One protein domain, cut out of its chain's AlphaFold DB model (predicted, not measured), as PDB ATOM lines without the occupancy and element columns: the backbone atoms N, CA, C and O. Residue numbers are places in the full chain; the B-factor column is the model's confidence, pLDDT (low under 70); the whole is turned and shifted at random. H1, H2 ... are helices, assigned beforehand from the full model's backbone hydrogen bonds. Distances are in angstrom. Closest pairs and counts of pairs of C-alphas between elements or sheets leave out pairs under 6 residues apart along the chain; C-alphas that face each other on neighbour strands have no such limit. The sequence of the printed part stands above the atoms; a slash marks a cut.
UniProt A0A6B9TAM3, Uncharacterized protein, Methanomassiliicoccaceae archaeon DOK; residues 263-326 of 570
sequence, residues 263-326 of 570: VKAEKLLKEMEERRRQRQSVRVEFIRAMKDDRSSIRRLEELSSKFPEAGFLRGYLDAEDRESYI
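This is residues 263 to 326 of the 570 residues of an uncharacterized protein of Methanomassiliicoccaceae archaeon DOK (UniProt A0A6B9TAM3). A long helix, H1, sticks out with residues 263 to 274; its later part joins a compact head, where the hairpin of H2 and H3 packs on it and short H4 follows. The 64 printed residues are all helix in class, with four named helices in order H1 to H4, loose, radius of gyration of the C-alphas 13.9 A, spanning 49 by 22 by 14 A.

H1, residues 263 to 289, runs 37.8 A from C-alpha 263 at (-20.530, 24.356, 10.472), with a kink of 31 degrees near residue 283. H2 is residues 294 to 304, 15.4 A; H3, 308 to 318, 15.8 A; H4, 322 to 326, ends at C-alpha 326, (-47.484, -8.252, 1.554).

H1 touches H2 with residues 278 to 289 alone, at a steep tilt of 47 degrees; the closest C-alphas, Glu 285 and Ser 296, are 4.9 A apart. H1 touches H3 with residues 282 to 289 alone, closest C-alphas Val 282 and Ala 310, 5.8 A. In the hairpin H2 and H3, the closest C-alphas are Ser 304 and Gly 311, 4.2 A. H3 and H4 only just touch, only at the corner, with 3 pairs of C-alphas within 8 A. Every O i to N i+4 pair is within hydrogen-bond range in H2 and H4, 21 of 23 in H1, 5 of 7 in H3.

The C-alphas farthest apart, Val 263 and Asp 321, are 49.4 A apart. The printed part has no cut, its three links are tight, and no printed residue is under 70 in pLDDT.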
ATOM      1  N   VAL A 263     -19.747  24.884   9.340       87.94
ATOM      2  CA  VAL A 263     -20.530  24.356  10.472       87.94
ATOM      3  C   VAL A 263     -21.860  23.787   9.967       87.94
ATOM      4  O   VAL A 263     -22.334  22.762  10.466       87.94
ATOM      5  N   LYS A 264     -22.434  24.399   8.922       88.94
ATOM      6  CA  LYS A 264     -23.627  23.919   8.217       88.94
ATOM      7  C   LYS A 264     -23.410  22.509   7.658       88.94
ATOM      8  O   LYS A 264     -24.236  21.633   7.907       88.94
ATOM      9  N   ALA A 265     -22.284  22.248   6.992       88.94
ATOM     10  CA  ALA A 265     -21.970  20.919   6.464       88.94
ATOM     11  C   ALA A 265     -21.815  19.861   7.573       88.94
ATOM     12  O   ALA A 265     -22.253  18.723   7.403       88.94
ATOM     13  N   GLU A 266     -21.260  20.225   8.737       89.62
ATOM     14  CA  GLU A 266     -21.176  19.316   9.889       89.62
ATOM     15  C   GLU A 266     -22.569  18.985  10.455       89.62
ATOM     16  O   GLU A 266     -22.837  17.837  10.817       89.62
ATOM     17  N   LYS A 267     -23.480  19.969  10.501       91.31
ATOM     18  CA  LYS A 267     -24.882  19.771  10.902       91.31
ATOM     19  C   LYS A 267     -25.618  18.852   9.922       91.31
ATOM     20  O   LYS A 267     -26.222  17.876  10.358       91.31
ATOM     21  N   LEU A 268     -25.508  19.111   8.618       90.62
ATOM     22  CA  LEU A 268     -26.149  18.314   7.567       90.62
ATOM     23  C   LEU A 268     -25.645  16.862   7.552       90.62
ATOM     24  O   LEU A 268     -26.452  15.940   7.489       90.62
ATOM     25  N   LEU A 269     -24.336  16.627   7.713       90.69
ATOM     26  CA  LEU A 269     -23.797  15.265   7.843       90.69
ATOM     27  C   LEU A 269     -24.334  14.531   9.080       90.69
ATOM     28  O   LEU A 269     -24.641  13.342   8.990       90.69
ATOM     29  N   LYS A 270     -24.481  15.218  10.222       91.50
ATOM     30  CA  LYS A 270     -25.098  14.632  11.427       91.50
ATOM     31  C   LYS A 270     -26.568  14.289  11.194       91.50
ATOM     32  O   LYS A 270     -26.996  13.217  11.609       91.50
ATOM     33  N   GLU A 271     -27.317  15.144  10.502       89.94
ATOM     34  CA  GLU A 271     -28.719  14.895  10.148       89.94
ATOM     35  C   GLU A 271     -28.866  13.723   9.161       89.94
ATOM     36  O   GLU A 271     -29.723  12.861   9.366       89.94
ATOM     37  N   MET A 272     -27.994  13.614   8.149       88.56
ATOM     38  CA  MET A 272     -27.929  12.453   7.247       88.56
ATOM     39  C   MET A 272     -27.585  11.161   7.998       88.56
ATOM     40  O   MET A 272     -28.236  10.134   7.795       88.56
ATOM     41  N   GLU A 273     -26.590  11.189   8.889       89.12
ATOM     42  CA  GLU A 273     -26.211  10.015   9.677       89.12
ATOM     43  C   GLU A 273     -27.326   9.612  10.654       89.12
ATOM     44  O   GLU A 273     -27.646   8.428  10.775       89.12
ATOM     45  N   GLU A 274     -27.977  10.576  11.311       90.75
ATOM     46  CA  GLU A 274     -29.124  10.302  12.173       90.75
ATOM     47  C   GLU A 274     -30.296   9.730  11.367       90.75
ATOM     48  O   GLU A 274     -30.877   8.724  11.776       90.75
ATOM     49  N   ARG A 275     -30.604  10.281  10.185       89.12
ATOM     50  CA  ARG A 275     -31.636   9.748   9.282       89.12
ATOM     51  C   ARG A 275     -31.309   8.317   8.848       89.12
ATOM     52  O   ARG A 275     -32.194   7.464   8.878       89.12
ATOM     53  N   ARG A 276     -30.044   8.016   8.532       88.56
ATOM     54  CA  ARG A 276     -29.566   6.663   8.194       88.56
ATOM     55  C   ARG A 276     -29.703   5.694   9.375       88.56
ATOM     56  O   ARG A 276     -30.195   4.584   9.186       88.56
ATOM     57  N   ARG A 277     -29.356   6.118  10.596       91.00
ATOM     58  CA  ARG A 277     -29.559   5.336  11.834       91.00
ATOM     59  C   ARG A 277     -31.049   5.112  12.134       91.00
ATOM     60  O   ARG A 277     -31.435   3.994  12.467       91.00
ATOM     61  N   GLN A 278     -31.896   6.132  11.967       92.62
ATOM     62  CA  GLN A 278     -33.356   6.025  12.113       92.62
ATOM     63  C   GLN A 278     -33.930   5.023  11.095       92.62
ATOM     64  O   GLN A 278     -34.660   4.114  11.491       92.62
ATOM     65  N   ARG A 279     -33.517   5.099   9.823       90.69
ATOM     66  CA  ARG A 279     -33.896   4.147   8.765       90.69
ATOM     67  C   ARG A 279     -33.474   2.711   9.088       90.69
ATOM     68  O   ARG A 279     -34.282   1.797   8.995       90.69
ATOM     69  N   GLN A 280     -32.239   2.507   9.552       89.62
ATOM     70  CA  GLN A 280     -31.760   1.191  10.000       89.62
ATOM     71  C   GLN A 280     -32.536   0.660  11.217       89.62
ATOM     72  O   GLN A 280     -32.746  -0.548  11.329       89.62
ATOM     73  N   SER A 281     -32.996   1.541  12.112       93.88
ATOM     74  CA  SER A 281     -33.787   1.128  13.277       93.88
ATOM     75  C   SER A 281     -35.178   0.598  12.917       93.88
ATOM     76  O   SER A 281     -35.687  -0.231  13.663       93.88
ATOM     77  N   VAL A 282     -35.750   0.963  11.756       95.75
ATOM     78  CA  VAL A 282     -37.072   0.489  11.291       95.75
ATOM     79  C   VAL A 282     -37.191  -1.036  11.374       95.75
ATOM     80  O   VAL A 282     -38.137  -1.543  11.974       95.75
ATOM     81  N   ARG A 283     -36.201  -1.782  10.859       94.50
ATOM     82  CA  ARG A 283     -36.193  -3.254  10.935       94.50
ATOM     83  C   ARG A 283     -36.112  -3.763  12.378       94.50
ATOM     84  O   ARG A 283     -36.788  -4.724  12.725       94.50
ATOM     85  N   VAL A 284     -35.292  -3.138  13.224       94.62
ATOM     86  CA  VAL A 284     -35.112  -3.559  14.625       94.62
ATOM     87  C   VAL A 284     -36.395  -3.347  15.429       94.62
ATOM     88  O   VAL A 284     -36.799  -4.239  16.174       94.62
ATOM     89  N   GLU A 285     -37.052  -2.199  15.252       96.31
ATOM     90  CA  GLU A 285     -38.326  -1.910  15.908       96.31
ATOM     91  C   GLU A 285     -39.450  -2.795  15.352       96.31
ATOM     92  O   GLU A 285     -40.224  -3.330  16.137       96.31
ATOM     93  N   PHE A 286     -39.492  -3.079  14.045       97.06
ATOM     94  CA  PHE A 286     -40.441  -4.049  13.485       97.06
ATOM     95  C   PHE A 286     -40.296  -5.453  14.105       97.06
ATOM     96  O   PHE A 286     -41.283  -6.041  14.538       97.06
ATOM     97  N   ILE A 287     -39.071  -5.973  14.240       94.88
ATOM     98  CA  ILE A 287     -38.815  -7.307  14.825       94.88
ATOM     99  C   ILE A 287     -39.217  -7.385  16.311       94.88
ATOM    100  O   ILE A 287     -39.552  -8.464  16.811       94.88
ATOM    101  N   ARG A 288     -39.186  -6.260  17.036       95.94
ATOM    102  CA  ARG A 288     -39.713  -6.159  18.408       95.94
ATOM    103  C   ARG A 288     -41.233  -5.999  18.431       95.94
ATOM    104  O   ARG A 288     -41.891  -6.633  19.247       95.94
ATOM    105  N   ALA A 289     -41.793  -5.214  17.515       95.81
ATOM    106  CA  ALA A 289     -43.231  -5.024  17.362       95.81
ATOM    107  C   ALA A 289     -43.957  -6.332  16.984       95.81
ATOM    108  O   ALA A 289     -45.018  -6.607  17.528       95.81
ATOM    109  N   MET A 290     -43.331  -7.200  16.177       94.25
ATOM    110  CA  MET A 290     -43.770  -8.587  15.916       94.25
ATOM    111  C   MET A 290     -43.805  -9.490  17.169       94.25
ATOM    112  O   MET A 290     -44.256 -10.630  17.091       94.25
ATOM    113  N   LYS A 291     -43.310  -9.010  18.319       93.75
ATOM    114  CA  LYS A 291     -43.362  -9.662  19.642       93.75
ATOM    115  C   LYS A 291     -44.199  -8.851  20.643       93.75
ATOM    116  O   LYS A 291     -43.945  -8.909  21.844       93.75
ATOM    117  N   ASP A 292     -45.137  -8.054  20.132       91.31
ATOM    118  CA  ASP A 292     -46.065  -7.198  20.880       91.31
ATOM    119  C   ASP A 292     -45.404  -6.109  21.755       91.31
ATOM    120  O   ASP A 292     -46.009  -5.593  22.704       91.31
ATOM    121  N   ASP A 293     -44.172  -5.690  21.429       96.00
ATOM    122  CA  ASP A 293     -43.523  -4.559  22.103       96.00
ATOM    123  C   ASP A 293     -44.222  -3.234  21.748       96.00
ATOM    124  O   ASP A 293     -43.971  -2.599  20.719       96.00
ATOM    125  N   ARG A 294     -45.090  -2.784  22.660       93.88
ATOM    126  CA  ARG A 294     -45.839  -1.520  22.563       93.88
ATOM    127  C   ARG A 294     -44.951  -0.285  22.395       93.88
ATOM    128  O   ARG A 294     -45.433   0.719  21.869       93.88
ATOM    129  N   SER A 295     -43.701  -0.314  22.862       95.62
ATOM    130  CA  SER A 295     -42.771   0.806  22.681       95.62
ATOM    131  C   SER A 295     -42.258   0.856  21.241       95.62
ATOM    132  O   SER A 295     -42.300   1.916  20.616       95.62
ATOM    133  N   SER A 296     -41.911  -0.299  20.672       95.62
ATOM    134  CA  SER A 296     -41.505  -0.426  19.273       95.62
ATOM    135  C   SER A 296     -42.647  -0.178  18.287       95.62
ATOM    136  O   SER A 296     -42.410   0.459  17.268       95.62
ATOM    137  N   ILE A 297     -43.888  -0.581  18.596       94.56
ATOM    138  CA  ILE A 297     -45.067  -0.253  17.766       94.56
ATOM    139  C   ILE A 297     -45.230   1.271  17.647       94.56
ATOM    140  O   ILE A 297     -45.321   1.798  16.539       94.56
ATOM    141  N   ARG A 298     -45.182   2.000  18.774       95.56
ATOM    142  CA  ARG A 298     -45.226   3.475  18.777       95.56
ATOM    143  C   ARG A 298     -44.043   4.085  18.030       95.56
ATOM    144  O   ARG A 298     -44.220   5.047  17.293       95.56
ATOM    145  N   ARG A 299     -42.843   3.520  18.183       95.69
ATOM    146  CA  ARG A 299     -41.658   4.019  17.480       95.69
ATOM    147  C   ARG A 299     -41.738   3.799  15.966       95.69
ATOM    148  O   ARG A 299     -41.282   4.649  15.208       95.69
ATOM    149  N   LEU A 300     -42.327   2.692  15.523       95.38
ATOM    150  CA  LEU A 300     -42.560   2.401  14.110       95.38
ATOM    151  C   LEU A 300     -43.611   3.356  13.512       95.38
ATOM    152  O   LEU A 300     -43.411   3.863  12.410       95.38
ATOM    153  N   GLU A 301     -44.659   3.684  14.278       95.31
ATOM    154  CA  GLU A 301     -45.637   4.736  13.956       95.31
ATOM    155  C   GLU A 301     -44.956   6.107  13.777       95.31
ATOM    156  O   GLU A 301     -45.117   6.745  12.740       95.31
ATOM    157  N   GLU A 302     -44.110   6.536  14.722       95.31
ATOM    158  CA  GLU A 302     -43.330   7.783  14.608       95.31
ATOM    159  C   GLU A 302     -42.446   7.807  13.347       95.31
ATOM    160  O   GLU A 302     -42.379   8.818  12.641       95.31
ATOM    161  N   LEU A 303     -41.771   6.692  13.043       95.62
ATOM    162  CA  LEU A 303     -40.888   6.557  11.880       95.62
ATOM    163  C   LEU A 303     -41.652   6.553  10.546       95.62
ATOM    164  O   LEU A 303     -41.079   6.976   9.539       95.62
ATOM    165  N   SER A 304     -42.929   6.152  10.526       95.50
ATOM    166  CA  SER A 304     -43.769   6.140   9.315       95.50
ATOM    167  C   SER A 304     -43.893   7.519   8.655       95.50
ATOM    168  O   SER A 304     -43.920   7.619   7.431       95.50
ATOM    169  N   SER A 305     -43.844   8.591   9.457       93.56
ATOM    170  CA  SER A 305     -43.860   9.985   8.987       93.56
ATOM    171  C   SER A 305     -42.644  10.378   8.133       93.56
ATOM    172  O   SER A 305     -42.697  11.369   7.406       93.56
ATOM    173  N   LYS A 306     -41.542   9.615   8.215       91.62
ATOM    174  CA  LYS A 306     -40.268   9.887   7.521       91.62
ATOM    175  C   LYS A 306     -39.858   8.803   6.524       91.62
ATOM    176  O   LYS A 306     -39.078   9.094   5.615       91.62
ATOM    177  N   PHE A 307     -40.322   7.570   6.728       94.44
ATOM    178  CA  PHE A 307     -39.895   6.379   5.994       94.44
ATOM    179  C   PHE A 307     -41.126   5.559   5.575       94.44
ATOM    180  O   PHE A 307     -41.779   4.972   6.444       94.44
ATOM    181  N   PRO A 308     -41.473   5.489   4.275       94.44
ATOM    182  CA  PRO A 308     -42.659   4.761   3.821       94.44
ATOM    183  C   PRO A 308     -42.606   3.262   4.156       94.44
ATOM    184  O   PRO A 308     -43.644   2.661   4.416       94.44
ATOM    185  N   GLU A 309     -41.412   2.666   4.224       95.06
ATOM    186  CA  GLU A 309     -41.209   1.282   4.660       95.06
ATOM    187  C   GLU A 309     -41.602   1.047   6.129       95.06
ATOM    188  O   GLU A 309     -42.090  -0.029   6.464       95.06
ATOM    189  N   ALA A 310     -41.466   2.053   7.002       96.50
ATOM    190  CA  ALA A 310     -41.921   1.956   8.386       96.50
ATOM    191  C   ALA A 310     -43.453   1.970   8.461       96.50
ATOM    192  O   ALA A 310     -44.026   1.188   9.213       96.50
ATOM    193  N   GLY A 311     -44.115   2.788   7.634       96.44
ATOM    194  CA  GLY A 311     -45.575   2.785   7.497       96.44
ATOM    195  C   GLY A 311     -46.119   1.462   6.949       96.44
ATOM    196  O   GLY A 311     -47.084   0.928   7.487       96.44
ATOM    197  N   PHE A 312     -45.457   0.886   5.941       97.44
ATOM    198  CA  PHE A 312     -45.800  -0.435   5.404       97.44
ATOM    199  C   PHE A 312     -45.655  -1.544   6.460       97.44
ATOM    200  O   PHE A 312     -46.593  -2.298   6.713       97.44
ATOM    201  N   LEU A 313     -44.514  -1.608   7.152       96.81
ATOM    202  CA  LEU A 313     -44.296  -2.591   8.219       96.81
ATOM    203  C   LEU A 313     -45.218  -2.373   9.430       96.81
ATOM    204  O   LEU A 313     -45.589  -3.335  10.100       96.81
ATOM    205  N   ARG A 314     -45.627  -1.128   9.703       96.38
ATOM    206  CA  ARG A 314     -46.619  -0.797  10.731       96.38
ATOM    207  C   ARG A 314     -48.014  -1.291  10.353       96.38
ATOM    208  O   ARG A 314     -48.674  -1.877  11.209       96.38
ATOM    209  N   GLY A 315     -48.432  -1.093   9.102       95.88
ATOM    210  CA  GLY A 315     -49.711  -1.577   8.576       95.88
ATOM    211  C   GLY A 315     -49.789  -3.103   8.501       95.88
ATOM    212  O   GLY A 315     -50.834  -3.668   8.802       95.88
ATOM    213  N   TYR A 316     -48.672  -3.781   8.222       96.31
ATOM    214  CA  TYR A 316     -48.587  -5.247   8.263       96.31
ATOM    215  C   TYR A 316     -48.968  -5.847   9.630       96.31
ATOM    216  O   TYR A 316     -49.564  -6.923   9.696       96.31
ATOM    217  N   LEU A 317     -48.645  -5.159  10.731       94.44
ATOM    218  CA  LEU A 317     -48.991  -5.622  12.081       94.44
ATOM    219  C   LEU A 317     -50.511  -5.653  12.304       94.44
ATOM    220  O   LEU A 317     -50.996  -6.594  12.935       94.44
ATOM    221  N   ASP A 318     -51.227  -4.673  11.740       93.19
ATOM    222  CA  ASP A 318     -52.683  -4.494  11.859       93.19
ATOM    223  C   ASP A 318     -53.480  -5.234  10.766       93.19
ATOM    224  O   ASP A 318     -54.704  -5.307  10.844       93.19
ATOM    225  N   ALA A 319     -52.814  -5.773   9.738       94.31
ATOM    226  CA  ALA A 319     -53.471  -6.450   8.625       94.31
ATOM    227  C   ALA A 319     -54.141  -7.765   9.064       94.31
ATOM    228  O   ALA A 319     -53.486  -8.644   9.630       94.31
ATOM    229  N   GLU A 320     -55.431  -7.919   8.740       90.94
ATOM    230  CA  GLU A 320     -56.183  -9.168   8.936       90.94
ATOM    231  C   GLU A 320     -55.655 -10.279   8.011       90.94
ATOM    232  O   GLU A 320     -55.276 -11.353   8.483       90.94
ATOM    233  N   ASP A 321     -55.542  -9.996   6.706       93.25
ATOM    234  CA  ASP A 321     -54.823 -10.840   5.745       93.25
ATOM    235  C   ASP A 321     -53.412 -10.289   5.499       93.25
ATOM    236  O   ASP A 321     -53.160  -9.418   4.659       93.25
ATOM    237  N   ARG A 322     -52.471 -10.848   6.258       91.38
ATOM    238  CA  ARG A 322     -51.039 -10.552   6.170       91.38
ATOM    239  C   ARG A 322     -50.409 -10.979   4.841       91.38
ATOM    240  O   ARG A 322     -49.465 -10.326   4.401       91.38
ATOM    241  N   GLU A 323     -50.904 -12.027   4.184       91.94
ATOM    242  CA  GLU A 323     -50.360 -12.460   2.890       91.94
ATOM    243  C   GLU A 323     -50.774 -11.525   1.763       91.94
ATOM    244  O   GLU A 323     -49.908 -11.096   0.997       91.94
ATOM    245  N   SER A 324     -52.064 -11.179   1.674       92.94
ATOM    246  CA  SER A 324     -52.536 -10.215   0.674       92.94
ATOM    247  C   SER A 324     -51.851  -8.867   0.869       92.94
ATOM    248  O   SER A 324     -51.311  -8.323  -0.090       92.94
ATOM    249  N   TYR A 325     -51.743  -8.385   2.115       95.31
ATOM    250  CA  TYR A 325     -51.066  -7.122   2.416       95.31
ATOM    251  C   TYR A 325     -49.608  -7.086   1.921       95.31
ATOM    252  O   TYR A 325     -49.171  -6.088   1.342       95.31
ATOM    253  N   ILE A 326     -48.843  -8.171   2.110       94.62
ATOM    254  CA  ILE A 326     -47.484  -8.252   1.554       94.62
ATOM    255  C   ILE A 326     -47.536  -8.307   0.027       94.62
ATOM    256  O   ILE A 326     -46.788  -7.568  -0.613       94.62
TER     257      ILE A 326